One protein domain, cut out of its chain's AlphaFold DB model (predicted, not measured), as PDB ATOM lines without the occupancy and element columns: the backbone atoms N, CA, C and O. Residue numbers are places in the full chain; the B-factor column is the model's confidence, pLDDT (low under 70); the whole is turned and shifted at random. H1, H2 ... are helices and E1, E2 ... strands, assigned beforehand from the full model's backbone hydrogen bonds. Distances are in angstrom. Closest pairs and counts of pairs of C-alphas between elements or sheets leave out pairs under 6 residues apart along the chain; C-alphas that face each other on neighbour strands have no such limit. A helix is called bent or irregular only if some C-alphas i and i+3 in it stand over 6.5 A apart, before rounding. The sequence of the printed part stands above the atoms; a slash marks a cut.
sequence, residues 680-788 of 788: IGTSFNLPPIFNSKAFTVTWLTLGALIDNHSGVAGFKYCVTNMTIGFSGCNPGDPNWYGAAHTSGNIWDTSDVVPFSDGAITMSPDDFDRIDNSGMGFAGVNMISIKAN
ATOM      1  N   ILE A 680     142.269 201.812 228.081       86.50
ATOM      2  CA  ILE A 680     141.898 200.436 228.425       86.50
ATOM      3  C   ILE A 680     140.453 200.159 227.996       86.50
ATOM      4  O   ILE A 680     139.496 200.549 228.663       86.50
ATOM      5  N   GLY A 681     140.291 199.418 226.905       83.56
ATOM      6  CA  GLY A 681     139.021 198.882 226.421       83.56
ATOM      7  C   GLY A 681     138.650 197.542 227.065       83.56
ATOM      8  O   GLY A 681     138.450 196.559 226.351       83.56
ATOM      9  N   THR A 682     138.567 197.467 228.399       83.75
ATOM     10  CA  THR A 682     138.042 196.282 229.110       83.75
ATOM     11  C   THR A 682     137.350 196.630 230.427       83.75
ATOM     12  O   THR A 682     137.505 197.727 230.961       83.75
ATOM     13  N   SER A 683     136.598 195.676 230.975       83.06
ATOM     14  CA  SER A 683     136.019 195.756 232.315       83.06
ATOM     15  C   SER A 683     136.868 194.986 233.332       83.06
ATOM     16  O   SER A 683     137.025 193.766 233.250       83.06
ATOM     17  N   PHE A 684     137.380 195.705 234.333       86.88
ATOM     18  CA  PHE A 684     137.992 195.106 235.517       86.88
ATOM     19  C   PHE A 684     136.911 194.630 236.491       86.88
ATOM     20  O   PHE A 684     136.026 195.385 236.896       86.88
ATOM     21  N   ASN A 685     137.004 193.369 236.888       88.31
ATOM     22  CA  ASN A 685     136.177 192.739 237.901       88.31
ATOM     23  C   ASN A 685     136.933 192.755 239.239       88.31
ATOM     24  O   ASN A 685     137.863 191.970 239.461       88.31
ATOM     25  N   LEU A 686     136.535 193.691 240.103       84.56
ATOM     26  CA  LEU A 686     137.096 193.905 241.435       84.56
ATOM     27  C   LEU A 686     136.283 193.128 242.487       84.56
ATOM     28  O   LEU A 686     135.067 193.324 242.574       84.56
ATOM     29  N   PRO A 687     136.909 192.271 243.316       81.06
ATOM     30  CA  PRO A 687     136.227 191.642 244.442       81.06
ATOM     31  C   PRO A 687     135.909 192.681 245.538       81.06
ATOM     32  O   PRO A 687     136.524 193.745 245.570       81.06
ATOM     33  N   PRO A 688     134.999 192.395 246.487       72.25
ATOM     34  CA  PRO A 688     134.724 193.291 247.615       72.25
ATOM     35  C   PRO A 688     135.943 193.458 248.549       72.25
ATOM     36  O   PRO A 688     136.178 192.624 249.424       72.25
ATOM     37  N   ILE A 689     136.714 194.541 248.388       72.31
ATOM     38  CA  ILE A 689     137.981 194.777 249.111       72.31
ATOM     39  C   ILE A 689     137.754 195.378 250.512       72.31
ATOM     40  O   ILE A 689     138.166 196.500 250.812       72.31
ATOM     41  N   PHE A 690     137.078 194.618 251.377       70.94
ATOM     42  CA  PHE A 690     136.814 194.984 252.772       70.94
ATOM     43  C   PHE A 690     137.748 194.231 253.726       70.94
ATOM     44  O   PHE A 690     137.718 193.002 253.771       70.94
ATOM     45  N   ASN A 691     138.532 194.956 254.529       69.44
ATOM     46  CA  ASN A 691     139.378 194.413 255.606       69.44
ATOM     47  C   ASN A 691     140.349 193.275 255.213       69.44
ATOM     48  O   ASN A 691     140.821 192.527 256.072       69.44
ATOM     49  N   SER A 692     140.698 193.169 253.931       74.12
ATOM     50  CA  SER A 692     141.747 192.284 253.420       74.12
ATOM     51  C   SER A 692     142.741 193.095 252.605       74.12
ATOM     52  O   SER A 692     142.331 193.896 251.767       74.12
ATOM     53  N   LYS A 693     144.038 192.845 252.818       77.25
ATOM     54  CA  LYS A 693     145.091 193.379 251.945       77.25
ATOM     55  C   LYS A 693     145.351 192.494 250.721       77.25
ATOM     56  O   LYS A 693     145.667 193.000 249.655       77.25
ATOM     57  N   ALA A 694     145.133 191.183 250.852       81.12
ATOM     58  CA  ALA A 694     145.203 190.246 249.739       81.12
ATOM     59  C   ALA A 694     143.870 190.221 248.972       81.12
ATOM     60  O   ALA A 694     142.823 189.887 249.540       81.12
ATOM     61  N   PHE A 695     143.918 190.544 247.682       85.06
ATOM     62  CA  PHE A 695     142.822 190.381 246.729       85.06
ATOM     63  C   PHE A 695     143.375 190.165 245.314       85.06
ATOM     64  O   PHE A 695     144.521 190.508 245.031       85.06
ATOM     65  N   THR A 696     142.551 189.607 244.427       88.94
ATOM     66  CA  THR A 696     142.883 189.407 243.010       88.94
ATOM     67  C   THR A 696     141.959 190.260 242.154       88.94
ATOM     68  O   THR A 696     140.740 190.101 242.218       88.94
ATOM     69  N   VAL A 697     142.530 191.150 241.347       89.69
ATOM     70  CA  VAL A 697     141.818 191.849 240.271       89.69
ATOM     71  C   VAL A 697     141.814 190.941 239.047       89.69
ATOM     72  O   VAL A 697     142.825 190.310 238.755       89.69
ATOM     73  N   THR A 698     140.693 190.871 238.330       90.81
ATOM     74  CA  THR A 698     140.573 190.100 237.078       90.81
ATOM     75  C   THR A 698     139.993 190.969 235.967       90.81
ATOM     76  O   THR A 698     139.276 191.925 236.259       90.81
ATOM     77  N   TRP A 699     140.278 190.668 234.701       91.56
ATOM     78  CA  TRP A 699     139.721 191.394 233.552       91.56
ATOM     79  C   TRP A 699     139.441 190.471 232.368       91.56
ATOM     80  O   TRP A 699     139.936 189.345 232.290       91.56
ATOM     81  N   LEU A 700     138.631 190.950 231.421       85.62
ATOM     82  CA  LEU A 700     138.424 190.247 230.160       85.62
ATOM     83  C   LEU A 700     139.629 190.485 229.243       85.62
ATOM     84  O   LEU A 700     139.804 191.581 228.710       85.62
ATOM     85  N   THR A 701     140.417 189.435 229.007       81.12
ATOM     86  CA  THR A 701     141.532 189.409 228.037       81.12
ATOM     87  C   THR A 701     141.076 189.493 226.574       81.12
ATOM     88  O   THR A 701     141.899 189.623 225.678       81.12
ATOM     89  N   LEU A 702     139.758 189.448 226.331       75.50
ATOM     90  CA  LEU A 702     139.109 189.766 225.050       75.50
ATOM     91  C   LEU A 702     138.830 191.270 224.860       75.50
ATOM     92  O   LEU A 702     138.301 191.657 223.819       75.50
ATOM     93  N   GLY A 703     139.124 192.104 225.862       73.06
ATOM     94  CA  GLY A 703     139.237 193.549 225.672       73.06
ATOM     95  C   GLY A 703     140.540 193.918 224.958       73.06
ATOM     96  O   GLY A 703     141.282 193.045 224.513       73.06
ATOM     97  N   ALA A 704     140.840 195.209 224.882       77.88
ATOM     98  CA  ALA A 704     142.078 195.699 224.284       77.88
ATOM     99  C   ALA A 704     142.726 196.792 225.140       77.88
ATOM    100  O   ALA A 704     142.029 197.615 225.734       77.88
ATOM    101  N   LEU A 705     144.056 196.821 225.154       80.75
ATOM    102  CA  LEU A 705     144.798 198.068 225.319       80.75
ATOM    103  C   LEU A 705     144.898 198.700 223.933       80.75
ATOM    104  O   LEU A 705     145.179 197.986 222.968       80.75
ATOM    105  N   ILE A 706     144.599 199.991 223.824       82.69
ATOM    106  CA  ILE A 706     144.587 200.695 222.543       82.69
ATOM    107  C   ILE A 706     145.402 201.975 222.668       82.69
ATOM    108  O   ILE A 706     145.174 202.792 223.561       82.69
ATOM    109  N   ASP A 707     146.308 202.110 221.715       87.56
ATOM    110  CA  ASP A 707     146.965 203.337 221.304       87.56
ATOM    111  C   ASP A 707     146.996 203.364 219.761       87.56
ATOM    112  O   ASP A 707     146.844 202.315 219.120       87.56
ATOM    113  N   ASN A 708     147.133 204.554 219.175       87.75
ATOM    114  CA  ASN A 708     147.073 204.785 217.734       87.75
ATOM    115  C   ASN A 708     148.459 204.842 217.053       87.75
ATOM    116  O   ASN A 708     148.510 204.697 215.828       87.75
ATOM    117  N   HIS A 709     149.564 205.039 217.790       89.75
ATOM    118  CA  HIS A 709     150.870 205.400 217.219       89.75
ATOM    119  C   HIS A 709     152.062 204.640 217.826       89.75
ATOM    120  O   HIS A 709     152.704 203.855 217.118       89.75
ATOM    121  N   SER A 710     152.386 204.868 219.103       88.25
ATOM    122  CA  SER A 710     153.529 204.252 219.790       88.25
ATOM    123  C   SER A 710     153.253 202.822 220.270       88.25
ATOM    124  O   SER A 710     154.177 202.003 220.349       88.25
ATOM    125  N   GLY A 711     151.982 202.485 220.493       86.50
ATOM    126  CA  GLY A 711     151.518 201.210 221.032       86.50
ATOM    127  C   GLY A 711     151.296 201.264 222.545       86.50
ATOM    128  O   GLY A 711     151.165 202.325 223.141       86.50
ATOM    129  N   VAL A 712     151.212 200.096 223.187       86.75
ATOM    130  CA  VAL A 712     151.048 200.000 224.647       86.75
ATOM    131  C   VAL A 712     151.924 198.872 225.177       86.75
ATOM    132  O   VAL A 712     151.858 197.756 224.652       86.75
ATOM    133  N   ALA A 713     152.728 199.131 226.211       85.75
ATOM    134  CA  ALA A 713     153.568 198.100 226.827       85.75
ATOM    135  C   ALA A 713     152.750 197.167 227.744       85.75
ATOM    136  O   ALA A 713     152.971 195.954 227.776       85.75
ATOM    137  N   GLY A 714     151.772 197.716 228.463       88.44
ATOM    138  CA  GLY A 714     150.867 197.004 229.353       88.44
ATOM    139  C   GLY A 714     149.983 197.962 230.151       88.44
ATOM    140  O   GLY A 714     149.416 198.923 229.628       88.44
ATOM    141  N   PHE A 715     149.824 197.693 231.443       90.25
ATOM    142  CA  PHE A 715     149.231 198.658 232.364       90.25
ATOM    143  C   PHE A 715     149.934 198.648 233.720       90.25
ATOM    144  O   PHE A 715     150.486 197.634 234.143       90.25
ATOM    145  N   LYS A 716     149.863 199.773 234.430       92.19
ATOM    146  CA  LYS A 716     150.235 199.882 235.842       92.19
ATOM    147  C   LYS A 716     149.011 200.165 236.697       92.19
ATOM    148  O   LYS A 716     148.005 200.711 236.231       92.19
ATOM    149  N   TYR A 717     149.097 199.803 237.970       91.38
ATOM    150  CA  TYR A 717     148.050 200.073 238.949       91.38
ATOM    151  C   TYR A 717     148.589 200.844 240.155       91.38
ATOM    152  O   TYR A 717     149.783 200.854 240.428       91.38
ATOM    153  N   CYS A 718     147.701 201.518 240.879       90.81
ATOM    154  CA  CYS A 718     148.020 202.264 242.089       90.81
ATOM    155  C   CYS A 718     146.957 201.971 243.150       90.81
ATOM    156  O   CYS A 718     145.780 202.297 242.969       90.81
ATOM    157  N   VAL A 719     147.361 201.309 244.236       87.62
ATOM    158  CA  VAL A 719     146.484 200.925 245.352       87.62
ATOM    159  C   VAL A 719     146.402 202.012 246.418       87.62
ATOM    160  O   VAL A 719     147.368 202.720 246.697       87.62
ATOM    161  N   THR A 720     145.225 202.145 247.027       85.00
ATOM    162  CA  THR A 720     144.950 203.152 248.056       85.00
ATOM    163  C   THR A 720     143.732 202.763 248.910       85.00
ATOM    164  O   THR A 720     143.097 201.731 248.686       85.00
ATOM    165  N   ASN A 721     143.366 203.595 249.884       82.88
ATOM    166  CA  ASN A 721     142.216 203.407 250.770       82.88
ATOM    167  C   ASN A 721     141.301 204.645 250.810       82.88
ATOM    168  O   ASN A 721     141.716 205.762 250.493       82.88
ATOM    169  N   MET A 722     140.040 204.458 251.216       79.50
ATOM    170  CA  MET A 722     139.045 205.541 251.269       79.50
ATOM    171  C   MET A 722     139.427 206.712 252.188       79.50
ATOM    172  O   MET A 722     138.910 207.810 251.991       79.50
ATOM    173  N   THR A 723     140.321 206.517 253.162       78.50
ATOM    174  CA  THR A 723     140.739 207.572 254.101       78.50
ATOM    175  C   THR A 723     141.666 208.602 253.444       78.50
ATOM    176  O   THR A 723     141.625 209.772 253.818       78.50
ATOM    177  N   ILE A 724     142.472 208.196 252.453       77.88
ATOM    178  CA  ILE A 724     143.415 209.081 251.736       77.88
ATOM    179  C   ILE A 724     143.000 209.389 250.285       77.88
ATOM    180  O   ILE A 724     143.651 210.187 249.610       77.88
ATOM    181  N   GLY A 725     141.910 208.794 249.790       82.88
ATOM    182  CA  GLY A 725     141.445 208.996 248.415       82.88
ATOM    183  C   GLY A 725     142.448 208.462 247.385       82.88
ATOM    184  O   GLY A 725     143.196 207.532 247.665       82.88
ATOM    185  N   PHE A 726     142.517 209.077 246.204       84.75
ATOM    186  CA  PHE A 726     143.585 208.817 245.222       84.75
ATOM    187  C   PHE A 726     144.843 209.682 245.449       84.75
ATOM    188  O   PHE A 726     145.621 209.905 244.525       84.75
ATOM    189  N   SER A 727     145.069 210.167 246.678       85.12
ATOM    190  CA  SER A 727     146.320 210.844 247.034       85.12
ATOM    191  C   SER A 727     147.503 209.877 246.906       85.12
ATOM    192  O   SER A 727     147.440 208.739 247.383       85.12
ATOM    193  N   GLY A 728     148.564 210.305 246.220       84.00
ATOM    194  CA  GLY A 728     149.662 209.427 245.821       84.00
ATOM    195  C   GLY A 728     149.337 208.514 244.627       84.00
ATOM    196  O   GLY A 728     149.994 207.492 244.477       84.00
ATOM    197  N   CYS A 729     148.289 208.781 243.839       88.56
ATOM    198  CA  CYS A 729     147.977 208.068 242.587       88.56
ATOM    199  C   CYS A 729     147.811 209.020 241.385       88.56
ATOM    200  O   CYS A 729     147.063 208.732 240.448       88.56
ATOM    201  N   ASN A 730     148.492 210.166 241.402       87.25
ATOM    202  CA  ASN A 730     148.647 211.025 240.232       87.25
ATOM    203  C   ASN A 730     149.735 210.444 239.303       87.25
ATOM    204  O   ASN A 730     150.549 209.634 239.750       87.25
ATOM    205  N   PRO A 731     149.806 210.850 238.019       81.50
ATOM    206  CA  PRO A 731     150.846 210.363 237.105       81.50
ATOM    207  C   PRO A 731     152.277 210.587 237.618       81.50
ATOM    208  O   PRO A 731     153.116 209.709 237.462       81.50
ATOM    209  N   GLY A 732     152.539 211.729 238.267       80.94
ATOM    210  CA  GLY A 732     153.854 212.087 238.815       80.94
ATOM    211  C   GLY A 732     154.194 211.503 240.193       80.94
ATOM    212  O   GLY A 732     155.259 211.812 240.716       80.94
ATOM    213  N   ASP A 733     153.319 210.697 240.805       87.31
ATOM    214  CA  ASP A 733     153.633 210.035 242.076       87.31
ATOM    215  C   ASP A 733     154.426 208.728 241.816       87.31
ATOM    216  O   ASP A 733     153.981 207.922 240.996       87.31
ATOM    217  N   PRO A 734     155.538 208.439 242.530       89.25
ATOM    218  CA  PRO A 734     156.377 207.240 242.341       89.25
ATOM    219  C   PRO A 734     155.760 206.001 243.021       89.25
ATOM    220  O   PRO A 734     156.343 205.367 243.898       89.25
ATOM    221  N   ASN A 735     154.504 205.738 242.686       90.19
ATOM    222  CA  ASN A 735     153.541 204.969 243.468       90.19
ATOM    223  C   ASN A 735     152.717 203.993 242.604       90.19
ATOM    224  O   ASN A 735     151.667 203.509 243.035       90.19
ATOM    225  N   TRP A 736     153.171 203.749 241.375       91.88
ATOM    226  CA  TRP A 736     152.559 202.850 240.404       91.88
ATOM    227  C   TRP A 736     153.309 201.521 240.374       91.88
ATOM    228  O   TRP A 736     154.535 201.500 240.395       91.88
ATOM    229  N   TYR A 737     152.561 200.428 240.315       92.50
ATOM    230  CA  TYR A 737     153.044 199.058 240.450       92.50
ATOM    231  C   TYR A 737     152.779 198.279 239.156       92.50
ATOM    232  O   TYR A 737     151.713 198.440 238.544       92.50
ATOM    233  N   GLY A 738     153.736 197.445 238.745       92.44
ATOM    234  CA  GLY A 738     153.597 196.505 237.634       92.44
ATOM    235  C   GLY A 738     153.471 195.046 238.078       92.44
ATOM    236  O   GLY A 738     152.960 194.743 239.158       92.44
ATOM    237  N   ALA A 739     153.930 194.121 237.234       92.50
ATOM    238  CA  ALA A 739     153.908 192.682 237.506       92.50
ATOM    239  C   ALA A 739     154.923 192.240 238.580       92.50
ATOM    240  O   ALA A 739     154.757 191.179 239.182       92.50
ATOM    241  N   ALA A 740     155.965 193.035 238.836       92.38
ATOM    242  CA  ALA A 740     156.957 192.787 239.879       92.38
ATOM    243  C   ALA A 740     156.537 193.318 241.265       92.38
ATOM    244  O   ALA A 740     157.276 193.120 242.227       92.38
ATOM    245  N   HIS A 741     155.365 193.962 241.380       90.62
ATOM    246  CA  HIS A 741     154.868 194.603 242.609       90.62
ATOM    247  C   HIS A 741     155.815 195.679 243.181       90.62
ATOM    248  O   HIS A 741     155.753 196.022 244.362       90.62
ATOM    249  N   THR A 742     156.680 196.251 242.342       90.19
ATOM    250  CA  THR A 742     157.588 197.336 242.718       90.19
ATOM    251  C   THR A 742     156.947 198.702 242.499       90.19
ATOM    252  O   THR A 742     156.478 199.003 241.408       90.19
ATOM    253  N   SER A 743     156.957 199.557 243.524       88.69
ATOM    254  CA  SER A 743     156.493 200.945 243.414       88.69
ATOM    255  C   SER A 743     157.469 201.796 242.594       88.69
ATOM    256  O   SER A 743     158.623 201.969 242.995       88.69
ATOM    257  N   GLY A 744     156.996 202.373 241.493       88.56
ATOM    258  CA  GLY A 744     157.759 203.263 240.621       88.56
ATOM    259  C   GLY A 744     156.886 204.306 239.922       88.56
ATOM    260  O   GLY A 744     155.722 204.516 240.266       88.56
ATOM    261  N   ASN A 745     157.458 204.993 238.936       87.75
ATOM    262  CA  ASN A 745     156.738 205.994 238.144       87.75
ATOM    263  C   ASN A 745     155.787 205.322 237.141       87.75
ATOM    264  O   ASN A 745     156.028 204.188 236.723       87.75
ATOM    265  N   ILE A 746     154.739 206.027 236.703       86.31
ATOM    266  CA  ILE A 746     153.801 205.475 235.712       86.31
ATOM    267  C   ILE A 746     154.466 205.208 234.353       86.31
ATOM    268  O   ILE A 746     154.158 204.195 233.743       86.31
ATOM    269  N   TRP A 747     155.395 206.070 233.920       81.56
ATOM    270  CA  TRP A 747     156.016 206.027 232.586       81.56
ATOM    271  C   TRP A 747     157.108 204.963 232.412       81.56
ATOM    272  O   TRP A 747     157.502 204.678 231.287       81.56
ATOM    273  N   ASP A 748     157.596 204.350 233.493       84.88
ATOM    274  CA  ASP A 748     158.533 203.227 233.384       84.88
ATOM    275  C   ASP A 748     157.829 202.018 232.734       84.88
ATOM    276  O   ASP A 748     156.846 201.499 233.267       84.88
ATOM    277  N   THR A 749     158.327 201.572 231.583       85.62
ATOM    278  CA  THR A 749     157.789 200.440 230.810       85.62
ATOM    279  C   THR A 749     158.425 199.092 231.168       85.62
ATOM    280  O   THR A 749     158.001 198.068 230.635       85.62
ATOM    281  N   SER A 750     159.425 199.055 232.059       86.94
ATOM    282  CA  SER A 750     160.156 197.823 232.399       86.94
ATOM    283  C   SER A 750     159.414 196.914 233.388       86.94
ATOM    284  O   SER A 750     159.563 195.694 233.310       86.94
ATOM    285  N   ASP A 751     158.573 197.483 234.258       91.12
ATOM    286  CA  ASP A 751     157.646 196.757 235.137       91.12
ATOM    287  C   ASP A 751     156.185 197.109 234.808       91.12
ATOM    288  O   ASP A 751     155.579 197.953 235.457       91.12
ATOM    289  N   VAL A 752     155.586 196.474 233.800       92.12
ATOM    290  CA  VAL A 752     154.152 196.627 233.465       92.12
ATOM    291  C   VAL A 752     153.413 195.300 233.621       92.12
ATOM    292  O   VAL A 752     153.987 194.234 233.410       92.12
ATOM    293  N   VAL A 753     152.126 195.343 233.979       91.62
ATOM    294  CA  VAL A 753     151.263 194.152 233.992       91.62
ATOM    295  C   VAL A 753     150.879 193.800 232.548       91.62
ATOM    296  O   VAL A 753     150.237 194.621 231.881       91.62
ATOM    297  N   PRO A 754     151.218 192.598 232.040       89.12
ATOM    298  CA  PRO A 754     150.828 192.188 230.698       89.12
ATOM    299  C   PRO A 754     149.316 191.962 230.616       89.12
ATOM    300  O   PRO A 754     148.722 191.224 231.405       89.12
ATOM    301  N   PHE A 755     148.666 192.549 229.611       86.44
ATOM    302  CA  PHE A 755     147.213 192.422 229.447       86.44
ATOM    303  C   PHE A 755     146.747 190.977 229.184       86.44
ATOM    304  O   PHE A 755     145.592 190.639 229.454       86.44
ATOM    305  N   SER A 756     147.651 190.118 228.699       86.38
ATOM    306  CA  SER A 756     147.454 188.679 228.488       86.38
ATOM    307  C   SER A 756     147.053 187.905 229.740       86.38
ATOM    308  O   SER A 756     146.392 186.872 229.627       86.38
ATOM    309  N   ASP A 757     147.454 188.380 230.918       88.62
ATOM    310  CA  ASP A 757     147.517 187.538 232.113       88.62
ATOM    311  C   ASP A 757     146.143 187.376 232.781       88.62
ATOM    312  O   ASP A 757     145.902 186.415 233.513       88.62
ATOM    313  N   GLY A 758     145.208 188.289 232.494       88.62
ATOM    314  CA  GLY A 758     143.802 188.245 232.914       88.62
ATOM    315  C   GLY A 758     143.545 188.412 234.415       88.62
ATOM    316  O   GLY A 758     142.390 188.601 234.813       88.62
ATOM    317  N   ALA A 759     144.586 188.349 235.247       91.25
ATOM    318  CA  ALA A 759     144.526 188.524 236.689       91.25
ATOM    319  C   ALA A 759     145.833 189.099 237.263       91.25
ATOM    320  O   ALA A 759     146.918 188.732 236.827       91.25
ATOM    321  N   ILE A 760     145.727 189.924 238.310       91.44
ATOM    322  CA  ILE A 760     146.852 190.334 239.169       91.44
ATOM    323  C   ILE A 760     146.428 190.190 240.635       91.44
ATOM    324  O   ILE A 760     145.303 190.540 241.000       91.44
ATOM    325  N   THR A 761     147.288 189.613 241.476       90.19
ATOM    326  CA  THR A 761     146.984 189.322 242.890       90.19
ATOM    327  C   THR A 761     147.922 190.104 243.784       90.19
ATOM    328  O   THR A 761     149.126 189.906 243.689       90.19
ATOM    329  N   MET A 762     147.379 190.953 244.656       87.94
ATOM    330  CA  MET A 762     148.190 191.829 245.502       87.94
ATOM    331  C   MET A 762     149.109 191.025 246.427       87.94
ATOM    332  O   MET A 762     148.667 190.099 247.120       87.94
ATOM    333  N   SER A 763     150.377 191.410 246.435       84.44
ATOM    334  CA  SER A 763     151.459 190.843 247.229       84.44
ATOM    335  C   SER A 763     151.731 191.708 248.472       84.44
ATOM    336  O   SER A 763     151.224 192.828 248.562       84.44
ATOM    337  N   PRO A 764     152.537 191.236 249.444       84.75
ATOM    338  CA  PRO A 764     152.912 192.032 250.611       84.75
ATOM    339  C   PRO A 764     153.536 193.398 250.293       84.75
ATOM    340  O   PRO A 764     153.435 194.293 251.126       84.75
ATOM    341  N   ASP A 765     154.131 193.574 249.114       81.69
ATOM    342  CA  ASP A 765     154.807 194.813 248.719       81.69
ATOM    343  C   ASP A 765     153.811 195.914 248.271       81.69
ATOM    344  O   ASP A 765     154.108 197.105 248.355       81.69
ATOM    345  N   ASP A 766     152.565 195.545 247.932       82.12
ATOM    346  CA  ASP A 766     151.451 196.490 247.728       82.12
ATOM    347  C   ASP A 766     150.854 197.006 249.059       82.12
ATOM    348  O   ASP A 766     150.091 197.978 249.096       82.12
ATOM    349  N   PHE A 767     151.106 196.311 250.176       82.94
ATOM    350  CA  PHE A 767     150.242 196.387 251.361       82.94
ATOM    351  C   PHE A 767     150.350 197.691 252.158       82.94
ATOM    352  O   PHE A 767     149.436 197.979 252.937       82.94
ATOM    353  N   ASP A 768     151.404 198.486 251.995       79.44
ATOM    354  CA  ASP A 768     151.645 199.680 252.821       79.44
ATOM    355  C   ASP A 768     150.627 200.811 252.592       79.44
ATOM    356  O   ASP A 768     150.414 201.638 253.479       79.44
ATOM    357  N   ARG A 769     149.922 200.812 251.451       78.31
ATOM    358  CA  ARG A 769     148.876 201.807 251.125       78.31
ATOM    359  C   ARG A 769     147.442 201.281 251.265       78.31
ATOM    360  O   ARG A 769     146.480 202.048 251.160       78.31
ATOM    361  N   ILE A 770     147.302 199.990 251.558       78.81
ATOM    362  CA  ILE A 770     146.037 199.260 251.702       78.81
ATOM    363  C   ILE A 770     145.700 199.143 253.198       78.81
ATOM    364  O   ILE A 770     146.546 198.716 253.983       78.81
ATOM    365  N   ASP A 771     144.482 199.487 253.623       75.19
ATOM    366  CA  ASP A 771     144.040 199.383 255.023       75.19
ATOM    367  C   ASP A 771     143.270 198.072 255.287       75.19
ATOM    368  O   ASP A 771     142.554 197.540 254.436       75.19
ATOM    369  N   ASN A 772     143.421 197.532 256.494       73.12
ATOM    370  CA  ASN A 772     142.682 196.381 257.012       73.12
ATOM    371  C   ASN A 772     142.265 196.533 258.490       73.12
ATOM    372  O   ASN A 772     141.879 195.551 259.125       73.12
ATOM    373  N   SER A 773     142.360 197.744 259.049       64.69
ATOM    374  CA  SER A 773     142.190 198.031 260.480       64.69
ATOM    375  C   SER A 773     140.797 198.547 260.876       64.69
ATOM    376  O   SER A 773     140.476 198.619 262.065       64.69
ATOM    377  N   GLY A 774     139.957 198.906 259.899       59.66
ATOM    378  CA  GLY A 774     138.713 199.647 260.114       59.66
ATOM    379  C   GLY A 774     137.445 198.812 260.356       59.66
ATOM    380  O   GLY A 774     137.294 197.678 259.907       59.66
ATOM    381  N   MET A 775     136.453 199.436 260.997       56.22
ATOM    382  CA  MET A 775     135.041 199.061 260.856       56.22
ATOM    383  C   MET A 775     134.322 200.147 260.046       56.22
ATOM    384  O   MET A 775     134.469 201.333 260.336       56.22
ATOM    385  N   GLY A 776     133.527 199.756 259.046       62.16
ATOM    386  CA  GLY A 776     132.883 200.700 258.122       62.16
ATOM    387  C   GLY A 776     133.833 201.204 257.029       62.16
ATOM    388  O   GLY A 776     134.745 200.488 256.625       62.16
ATOM    389  N   PHE A 777     133.617 202.432 256.543       56.03
ATOM    390  CA  PHE A 777     134.300 202.985 255.359       56.03
ATOM    391  C   PHE A 777     135.836 203.044 255.447       56.03
ATOM    392  O   PHE A 777     136.489 203.000 254.412       56.03
ATOM    393  N   ALA A 778     136.425 203.085 256.647       52.97
ATOM    394  CA  ALA A 778     137.883 203.035 256.815       52.97
ATOM    395  C   ALA A 778     138.502 201.710 256.317       52.97
ATOM    396  O   ALA A 778     139.648 201.683 255.896       52.97
ATOM    397  N   GLY A 779     137.734 200.615 256.318       59.78
ATOM    398  CA  GLY A 779     138.176 199.300 255.846       59.78
ATOM    399  C   GLY A 779     138.066 199.074 254.335       59.78
ATOM    400  O   GLY A 779     138.133 197.922 253.903       59.78
ATOM    401  N   VAL A 780     137.807 200.128 253.549       69.75
ATOM    402  CA  VAL A 780     137.529 200.052 252.106       69.75
ATOM    403  C   VAL A 780     138.736 200.515 251.302       69.75
ATOM    404  O   VAL A 780     139.186 201.658 251.423       69.75
ATOM    405  N   ASN A 781     139.208 199.632 250.427       78.25
ATOM    406  CA  ASN A 781     140.334 199.896 249.542       78.25
ATOM    407  C   ASN A 781     139.882 200.176 248.107       78.25
ATOM    408  O   ASN A 781     138.809 199.752 247.676       78.25
ATOM    409  N   MET A 782     140.709 200.920 247.381       80.00
ATOM    410  CA  MET A 782     140.466 201.377 246.016       80.00
ATOM    411  C   MET A 782     141.722 201.156 245.172       80.00
ATOM    412  O   MET A 782     142.832 201.072 245.696       80.00
ATOM    413  N   ILE A 783     141.545 201.082 243.857       85.12
ATOM    414  CA  ILE A 783     142.637 200.901 242.904       85.12
ATOM    415  C   ILE A 783     142.414 201.816 241.699       85.12
ATOM    416  O   ILE A 783     141.299 201.917 241.186       85.12
ATOM    417  N   SER A 784     143.467 202.511 241.284       85.81
ATOM    418  CA  SER A 784     143.550 203.200 239.996       85.81
ATOM    419  C   SER A 784     144.323 202.303 239.036       85.81
ATOM    420  O   SER A 784     145.275 201.647 239.457       85.81
ATOM    421  N   ILE A 785     143.921 202.236 237.768       87.25
ATOM    422  CA  ILE A 785     144.587 201.422 236.744       87.25
ATOM    423  C   ILE A 785     144.712 202.273 235.483       87.25
ATOM    424  O   ILE A 785     143.737 202.902 235.068       87.25
ATOM    425  N   LYS A 786     145.906 202.306 234.887       86.56
ATOM    426  CA  LYS A 786     146.208 203.062 233.667       86.56
ATOM    427  C   LYS A 786     147.096 202.250 232.735       86.56
ATOM    428  O   LYS A 786     148.011 201.575 233.195       86.56
ATOM    429  N   ALA A 787     146.820 202.340 231.438       85.50
ATOM    430  CA  ALA A 787     147.712 201.825 230.411       85.50
ATOM    431  C   ALA A 787     149.026 202.626 230.385       85.50
ATOM    432  O   ALA A 787     149.045 203.787 230.806       85.50
ATOM    433  N   ASN A 788     150.088 201.976 229.916       79.62
ATOM    434  CA  ASN A 788     151.421 202.524 229.657       79.62
ATOM    435  C   ASN A 788     152.091 201.635 228.606       79.62
ATOM    436  O   ASN A 788     152.069 200.408 228.838       79.62
TER     437      ASN A 788
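AT A GLANCE: This is residues 680 to 788 of the 788 residues of the protein "DUF2341 domain-containing protein" of Patescibacteria group bacterium (UniProt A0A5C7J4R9). With little regular structure, this is an elongated body of loops round a long two-stranded ribbon, E3 and E5, with a shorter ribbon, E1 and E4, to one side; H2 is near one end, E2 near the other. The printed part has 109 residues, 34 in named elements, in the order E1 E2 E3 E4 H1 H2 E5, mixed in class and antiparallel in both ribbons. It is compact, radius of gyration of the C-alphas 13.8 A, spans 46 by 28 by 20 A.

IN THESE COORDINATES: E1, residues 696 to 699, begins at C-alpha (142.883, 189.407, 243.010). E2 is 704 to 706, E3 715 to 721, 20.3 A long, and E4 759 to 761. H1, 764 to 769, is irregular: C-alphas 765 and 768 are 7.1 A apart. H2 is 776 to 779; E5, 781 to 787, spans 20.6 A and ends at C-alpha (147.712, 201.825, 230.411).

HOW THE PARTS SIT: E3 and E5 are antiparallel at 161 degrees, with N 718 and O 784 within hydrogen-bond range at 2.8 A. E1 and E4 are antiparallel at 166 degrees, N 697 to O 760 2.9 A. E2 pairs with no named strand. The closest C-alphas of E3 and H1, Thr 720 and Arg 769, are 5.2 A apart. H1 has 0 of 2 O i to N i+4 pairs within range and 1 of 3 O i to N i+3; H2 is too short for the former.

THE WHOLE: The farthest C-alphas, His 709 and Met 775, are 46.9 A apart. The printed part has no cut; the E3 to E4 link is long. Residues 691 and 773 to 780 have pLDDT under 70.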